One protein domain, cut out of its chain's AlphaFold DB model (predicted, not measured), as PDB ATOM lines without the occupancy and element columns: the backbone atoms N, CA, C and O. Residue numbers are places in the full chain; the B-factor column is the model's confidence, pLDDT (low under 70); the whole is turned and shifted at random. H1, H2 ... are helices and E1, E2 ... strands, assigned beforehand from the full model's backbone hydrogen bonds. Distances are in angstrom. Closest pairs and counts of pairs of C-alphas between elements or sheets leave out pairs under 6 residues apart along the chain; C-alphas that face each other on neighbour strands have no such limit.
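What this domain is: This is residues 454 to 498 and 630 to 640 of the 640 residues of the protein "Hypothetical protein" of Rotaria magnacalcarata (UniProt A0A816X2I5). Look for little regular structure: loops make most of this small body, round a three-stranded antiparallel sheet ordered E1 - E3 - E2, with one short helix, H1, near the end of E3. The 56 printed residues run E1, E2, H1, E3, a mixed class with only 18 residues in named elements. The whole is compact, radius of gyration of the C-alphas 11.1 A, spanning 33 by 26 by 20 A.

How they stand to each other: Start at edge strand E1, residues 459 to 462; inner strand E3, residues 634 to 638, is its antiparallel neighbour at 139 degrees, with N 460 and O 636 within hydrogen-bond range at 2.9 A. Edge strand E2, residues 472 to 474, is antiparallel to E3 at 146 degrees, N 637 and O 473 within range at 2.8 A. H1, residues 486 to 491, is not on the sheet; its closest C-alphas to E3 are Leu 488 and Tyr 638, 7.7 A. In H1, 1 of 2 O i to N i+4 pairs and 3 of 3 O i to N i+3 pairs are within range.

Where its parts are: Find C-alpha 459 at (-10.131, 9.641, 81.193); E1 runs 9.4 A from there. E2 spans 7.0 A, H1 9.1 A, and E3 13.5 A to C-alpha 638 at (-5.053, 12.274, 77.658).

The domain as a whole: Residues 499 to 629 are cut out, C-alphas 498 and 630 standing 14.6 A apart. The E2 to H1 link is long, 11 residues. Residues 494 to 497 and 631 have pLDDT under 70.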
ATOM      1  N   PHE A 454      -8.910  19.242  76.300       86.25
ATOM      2  CA  PHE A 454      -8.570  18.087  77.086       86.25
ATOM      3  C   PHE A 454      -7.557  18.468  78.154       86.25
ATOM      4  O   PHE A 454      -6.516  19.072  77.883       86.25
ATOM      5  N   ILE A 455      -7.891  18.109  79.384       92.00
ATOM      6  CA  ILE A 455      -7.026  18.306  80.540       92.00
ATOM      7  C   ILE A 455      -6.128  17.072  80.633       92.00
ATOM      8  O   ILE A 455      -6.614  15.946  80.530       92.00
ATOM      9  N   THR A 456      -4.821  17.252  80.832       92.50
ATOM     10  CA  THR A 456      -3.920  16.125  81.103       92.50
ATOM     11  C   THR A 456      -4.475  15.276  82.249       92.50
ATOM     12  O   THR A 456      -4.835  15.806  83.298       92.50
ATOM     13  N   GLY A 457      -4.569  13.961  82.045       90.62
ATOM     14  CA  GLY A 457      -5.190  13.033  82.990       90.62
ATOM     15  C   GLY A 457      -6.694  12.803  82.787       90.62
ATOM     16  O   GLY A 457      -7.265  11.972  83.487       90.62
ATOM     17  N   GLU A 458      -7.343  13.478  81.831       93.00
ATOM     18  CA  GLU A 458      -8.738  13.211  81.469       93.00
ATOM     19  C   GLU A 458      -8.893  11.776  80.960       93.00
ATOM     20  O   GLU A 458      -8.200  11.362  80.028       93.00
ATOM     21  N   VAL A 459      -9.829  11.030  81.555       92.19
ATOM     22  CA  VAL A 459     -10.131   9.641  81.193       92.19
ATOM     23  C   VAL A 459     -11.469   9.569  80.460       92.19
ATOM     24  O   VAL A 459     -12.472  10.094  80.939       92.19
ATOM     25  N   LYS A 460     -11.503   8.873  79.320       93.12
ATOM     26  CA  LYS A 460     -12.720   8.626  78.530       93.12
ATOM     27  C   LYS A 460     -12.972   7.147  78.310       93.12
ATOM     28  O   LYS A 460     -12.037   6.354  78.221       93.12
ATOM     29  N   LEU A 461     -14.249   6.810  78.148       92.44
ATOM     30  CA  LEU A 461     -14.671   5.519  77.618       92.44
ATOM     31  C   LEU A 461     -14.311   5.442  76.134       92.44
ATOM     32  O   LEU A 461     -14.556   6.380  75.375       92.44
ATOM     33  N   TYR A 462     -13.743   4.319  75.722       92.31
ATOM     34  CA  TYR A 462     -13.283   4.085  74.365       92.31
ATOM     35  C   TYR A 462     -13.638   2.665  73.932       92.31
ATOM     36  O   TYR A 462     -13.307   1.684  74.592       92.31
ATOM     37  N   THR A 463     -14.342   2.546  72.812       90.56
ATOM     38  CA  THR A 463     -14.818   1.255  72.290       90.56
ATOM     39  C   THR A 463     -13.865   0.639  71.265       90.56
ATOM     40  O   THR A 463     -14.058  -0.506  70.865       90.56
ATOM     41  N   GLY A 464     -12.830   1.372  70.838       88.25
ATOM     42  CA  GLY A 464     -11.819   0.863  69.915       88.25
ATOM     43  C   GLY A 464     -10.847  -0.104  70.594       88.25
ATOM     44  O   GLY A 464     -10.521   0.035  71.772       88.25
ATOM     45  N   ILE A 465     -10.368  -1.085  69.828       84.06
ATOM     46  CA  ILE A 465      -9.407  -2.099  70.297       84.06
ATOM     47  C   ILE A 465      -7.945  -1.632  70.227       84.06
ATOM     48  O   ILE A 465      -7.099  -2.164  70.938       84.06
ATOM     49  N   ASN A 466      -7.651  -0.645  69.378       89.81
ATOM     50  CA  ASN A 466      -6.305  -0.116  69.156       89.81
ATOM     51  C   ASN A 466      -6.100   1.182  69.932       89.81
ATOM     52  O   ASN A 466      -7.066   1.880  70.223       89.81
ATOM     53  N   ALA A 467      -4.849   1.534  70.231       84.19
ATOM     54  CA  ALA A 467      -4.581   2.826  70.843       84.19
ATOM     55  C   ALA A 467      -5.087   3.958  69.927       84.19
ATOM     56  O   ALA A 467      -4.806   3.929  68.724       84.19
ATOM     57  N   PRO A 468      -5.848   4.932  70.457       90.88
ATOM     58  CA  PRO A 468      -6.189   6.135  69.706       90.88
ATOM     59  C   PRO A 468      -4.924   6.895  69.280       90.88
ATOM     60  O   PRO A 468      -3.827   6.657  69.786       90.88
ATOM     61  N   SER A 469      -5.078   7.835  68.347       91.75
ATOM     62  CA  SER A 469      -3.984   8.721  67.954       91.75
ATOM     63  C   SER A 469      -3.446   9.503  69.157       91.75
ATOM     64  O   SER A 469      -4.211   9.918  70.036       91.75
ATOM     65  N   PHE A 470      -2.133   9.750  69.156       88.56
ATOM     66  CA  PHE A 470      -1.480  10.662  70.096       88.56
ATOM     67  C   PHE A 470      -2.287  11.972  70.220       88.56
ATOM     68  O   PHE A 470      -2.755  12.480  69.194       88.56
ATOM     69  N   PRO A 471      -2.481  12.520  71.436       92.38
ATOM     70  CA  PRO A 471      -1.814  12.183  72.708       92.38
ATOM     71  C   PRO A 471      -2.614  11.272  73.660       92.38
ATOM     72  O   PRO A 471      -2.417  11.311  74.875       92.38
ATOM     73  N   TRP A 472      -3.533  10.452  73.148       94.50
ATOM     74  CA  TRP A 472      -4.306   9.535  73.986       94.50
ATOM     75  C   TRP A 472      -3.589   8.192  74.184       94.50
ATOM     76  O   TRP A 472      -3.033   7.626  73.244       94.50
ATOM     77  N   LEU A 473      -3.642   7.651  75.402       93.38
ATOM     78  CA  LEU A 473      -3.062   6.353  75.765       93.38
ATOM     79  C   LEU A 473      -4.147   5.393  76.254       93.38
ATOM     80  O   LEU A 473      -5.062   5.809  76.958       93.38
ATOM     81  N   LEU A 474      -4.038   4.101  75.932       89.88
ATOM     82  CA  LEU A 474      -4.909   3.074  76.514       89.88
ATOM     83  C   LEU A 474      -4.554   2.835  77.985       89.88
ATOM     84  O   LEU A 474      -3.399   2.592  78.328       89.88
ATOM     85  N   CYS A 475      -5.564   2.800  78.848       88.12
ATOM     86  CA  CYS A 475      -5.436   2.444  80.260       88.12
ATOM     87  C   CYS A 475      -5.472   0.916  80.451       88.12
ATOM     88  O   CYS A 475      -6.308   0.393  81.182       88.12
ATOM     89  N   ASN A 476      -4.594   0.182  79.766       82.94
ATOM     90  CA  ASN A 476      -4.542  -1.289  79.803       82.94
ATOM     91  C   ASN A 476      -3.412  -1.836  80.708       82.94
ATOM     92  O   ASN A 476      -3.064  -3.010  80.615       82.94
ATOM     93  N   GLY A 477      -2.793  -0.982  81.533       83.12
ATOM     94  CA  GLY A 477      -1.676  -1.349  82.414       83.12
ATOM     95  C   GLY A 477      -0.298  -1.396  81.745       83.12
ATOM     96  O   GLY A 477       0.677  -1.767  82.396       83.12
ATOM     97  N   SER A 478      -0.186  -1.005  80.472       86.06
ATOM     98  CA  SER A 478       1.111  -0.895  79.794       86.06
ATOM     99  C   SER A 478       1.997   0.155  80.463       86.06
ATOM    100  O   SER A 478       1.539   1.239  80.828       86.06
ATOM    101  N   ALA A 479       3.287  -0.152  80.596       88.06
ATOM    102  CA  ALA A 479       4.255   0.817  81.086       88.06
ATOM    103  C   ALA A 479       4.465   1.929  80.046       88.06
ATOM    104  O   ALA A 479       4.670   1.654  78.865       88.06
ATOM    105  N   VAL A 480       4.448   3.185  80.494       90.75
ATOM    106  CA  VAL A 480       4.700   4.366  79.653       90.75
ATOM    107  C   VAL A 480       5.821   5.216  80.248       90.75
ATOM    108  O   VAL A 480       6.052   5.210  81.460       90.75
ATOM    109  N   SER A 481       6.564   5.927  79.397       92.12
ATOM    110  CA  SER A 481       7.746   6.683  79.825       92.12
ATOM    111  C   SER A 481       7.366   7.891  80.686       92.12
ATOM    112  O   SER A 481       6.702   8.815  80.217       92.12
ATOM    113  N   ARG A 482       7.864   7.929  81.928       90.50
ATOM    114  CA  ARG A 482       7.729   9.093  82.827       90.50
ATOM    115  C   ARG A 482       8.396  10.349  82.282       90.50
ATOM    116  O   ARG A 482       7.984  11.449  82.622       90.50
ATOM    117  N   ILE A 483       9.417  10.179  81.441       90.06
ATOM    118  CA  ILE A 483      10.132  11.288  80.807       90.06
ATOM    119  C   ILE A 483       9.302  11.864  79.658       90.06
ATOM    120  O   ILE A 483       9.284  13.077  79.488       90.06
ATOM    121  N   GLN A 484       8.607  11.011  78.898       92.25
ATOM    122  CA  GLN A 484       7.772  11.432  77.771       92.25
ATOM    123  C   GLN A 484       6.451  12.061  78.229       92.25
ATOM    124  O   GLN A 484       6.001  13.020  77.620       92.25
ATOM    125  N   TYR A 485       5.859  11.560  79.319       92.62
ATOM    126  CA  TYR A 485       4.538  11.981  79.802       92.62
ATOM    127  C   TYR A 485       4.603  12.616  81.198       92.62
ATOM    128  O   TYR A 485       3.863  12.240  82.107       92.62
ATOM    129  N   GLN A 486       5.519  13.568  81.405       91.81
ATOM    130  CA  GLN A 486       5.742  14.184  82.724       91.81
ATOM    131  C   GLN A 486       4.479  14.840  83.293       91.81
ATOM    132  O   GLN A 486       4.203  14.700  84.483       91.81
ATOM    133  N   ARG A 487       3.688  15.509  82.443       89.19
ATOM    134  CA  ARG A 487       2.435  16.163  82.850       89.19
ATOM    135  C   ARG A 487       1.396  15.149  83.315       89.19
ATOM    136  O   ARG A 487       0.745  15.383  84.325       89.19
ATOM    137  N   LEU A 488       1.311  13.998  82.650       91.06
ATOM    138  CA  LEU A 488       0.433  12.908  83.064       91.06
ATOM    139  C   LEU A 488       0.818  12.369  84.446       91.06
ATOM    140  O   LEU A 488      -0.019  12.301  85.339       91.06
ATOM    141  N   PHE A 489       2.094  12.039  84.660       88.88
ATOM    142  CA  PHE A 489       2.561  11.522  85.953       88.88
ATOM    143  C   PHE A 489       2.516  12.549  87.090       88.88
ATOM    144  O   PHE A 489       2.575  12.156  88.252       88.88
ATOM    145  N   ALA A 490       2.396  13.841  86.783       87.25
ATOM    146  CA  ALA A 490       2.154  14.867  87.791       87.25
ATOM    147  C   ALA A 490       0.713  14.843  88.334       87.25
ATOM    148  O   ALA A 490       0.477  15.379  89.415       87.25
ATOM    149  N   VAL A 491      -0.239  14.240  87.607       85.56
ATOM    150  CA  VAL A 491      -1.672  14.288  87.944       85.56
ATOM    151  C   VAL A 491      -2.316  12.922  88.210       85.56
ATOM    152  O   VAL A 491      -3.406  12.891  88.776       85.56
ATOM    153  N   ILE A 492      -1.675  11.797  87.857       81.75
ATOM    154  CA  ILE A 492      -2.252  10.451  88.054       81.75
ATOM    155  C   ILE A 492      -1.516   9.588  89.090       81.75
ATOM    156  O   ILE A 492      -0.295   9.446  89.050       81.75
ATOM    157  N   ASP A 493      -2.292   8.915  89.947       74.56
ATOM    158  CA  ASP A 493      -1.870   7.776  90.784       74.56
ATOM    159  C   ASP A 493      -3.021   6.751  90.920       74.56
ATOM    160  O   ASP A 493      -3.784   6.751  91.891       74.56
ATOM    161  N   PHE A 494      -3.173   5.883  89.912       67.44
ATOM    162  CA  PHE A 494      -4.224   4.849  89.854       67.44
ATOM    163  C   PHE A 494      -3.718   3.419  90.091       67.44
ATOM    164  O   PHE A 494      -4.469   2.460  89.905       67.44
ATOM    165  N   CYS A 495      -2.458   3.232  90.487       62.16
ATOM    166  CA  CYS A 495      -1.882   1.896  90.646       62.16
ATOM    167  C   CYS A 495      -2.698   1.044  91.638       62.16
ATOM    168  O   CYS A 495      -2.720   1.320  92.837       62.16
ATOM    169  N   GLY A 496      -3.365   0.001  91.127       59.72
ATOM    170  CA  GLY A 496      -4.173  -0.934  91.920       59.72
ATOM    171  C   GLY A 496      -5.524  -0.390  92.397       59.72
ATOM    172  O   GLY A 496      -6.082  -0.937  93.345       59.72
ATOM    173  N   ARG A 497      -6.048   0.683  91.787       69.06
ATOM    174  CA  ARG A 497      -7.291   1.345  92.216       69.06
ATOM    175  C   ARG A 497      -8.332   1.352  91.098       69.06
ATOM    176  O   ARG A 497      -7.994   1.507  89.929       69.06
ATOM    177  N   ILE A 498      -9.603   1.218  91.472       72.06
ATOM    178  CA  ILE A 498     -10.745   1.378  90.564       72.06
ATOM    179  C   ILE A 498     -11.310   2.786  90.786       72.06
ATOM    180  O   ILE A 498     -11.565   3.144  91.940       72.06
ATOM    181  N   TYR A 630     -21.795  -6.854  83.176       73.44
ATOM    182  CA  TYR A 630     -20.967  -5.695  82.871       73.44
ATOM    183  C   TYR A 630     -20.629  -5.681  81.385       73.44
ATOM    184  O   TYR A 630     -20.535  -6.723  80.736       73.44
ATOM    185  N   GLN A 631     -20.435  -4.482  80.850       64.88
ATOM    186  CA  GLN A 631     -19.875  -4.289  79.524       64.88
ATOM    187  C   GLN A 631     -18.396  -3.947  79.671       64.88
ATOM    188  O   GLN A 631     -18.030  -3.068  80.453       64.88
ATOM    189  N   THR A 632     -17.539  -4.642  78.928       70.88
ATOM    190  CA  THR A 632     -16.126  -4.281  78.833       70.88
ATOM    191  C   THR A 632     -15.962  -3.135  77.845       70.88
ATOM    192  O   THR A 632     -16.387  -3.209  76.694       70.88
ATOM    193  N   ILE A 633     -15.338  -2.061  78.308       81.38
ATOM    194  CA  ILE A 633     -14.970  -0.897  77.506       81.38
ATOM    195  C   ILE A 633     -13.536  -0.533  77.860       81.38
ATOM    196  O   ILE A 633     -13.133  -0.652  79.019       81.38
ATOM    197  N   ASN A 634     -12.755  -0.121  76.865       83.19
ATOM    198  CA  ASN A 634     -11.429   0.403  77.140       83.19
ATOM    199  C   ASN A 634     -11.568   1.801  77.740       83.19
ATOM    200  O   ASN A 634     -12.522   2.530  77.465       83.19
ATOM    201  N   TYR A 635     -10.588   2.184  78.546       90.12
ATOM    202  CA  TYR A 635     -10.424   3.559  78.988       90.12
ATOM    203  C   TYR A 635      -9.214   4.146  78.270       90.12
ATOM    204  O   TYR A 635      -8.199   3.464  78.103       90.12
ATOM    205  N   ILE A 636      -9.316   5.396  77.833       92.81
ATOM    206  CA  ILE A 636      -8.195   6.156  77.272       92.81
ATOM    207  C   ILE A 636      -7.922   7.372  78.143       92.81
ATOM    208  O   ILE A 636      -8.862   7.945  78.690       92.81
ATOM    209  N   ILE A 637      -6.656   7.762  78.263       93.88
ATOM    210  CA  ILE A 637      -6.226   8.911  79.056       93.88
ATOM    211  C   ILE A 637      -5.454   9.911  78.201       93.88
ATOM    212  O   ILE A 637      -4.606   9.513  77.399       93.88
ATOM    213  N   TYR A 638      -5.763  11.197  78.348       95.00
ATOM    214  CA  TYR A 638      -5.053  12.274  77.658       95.00
ATOM    215  C   TYR A 638      -3.712  12.539  78.353       95.00
ATOM    216  O   TYR A 638      -3.686  12.836  79.550       95.00
ATOM    217  N   ALA A 639      -2.598  12.389  77.631       92.75
ATOM    218  CA  ALA A 639      -1.267  12.284  78.233       92.75
ATOM    219  C   ALA A 639      -0.367  13.525  78.105       92.75
ATOM    220  O   ALA A 639       0.704  13.543  78.719       92.75
ATOM    221  N   ASP A 640      -0.778  14.527  77.325       88.31
ATOM    222  CA  ASP A 640       0.022  15.721  77.010       88.31
ATOM    223  C   ASP A 640      -0.379  16.950  77.824       88.31
ATOM    224  O   ASP A 640      -1.561  17.070  78.223       88.31
TER     225      ASP A 640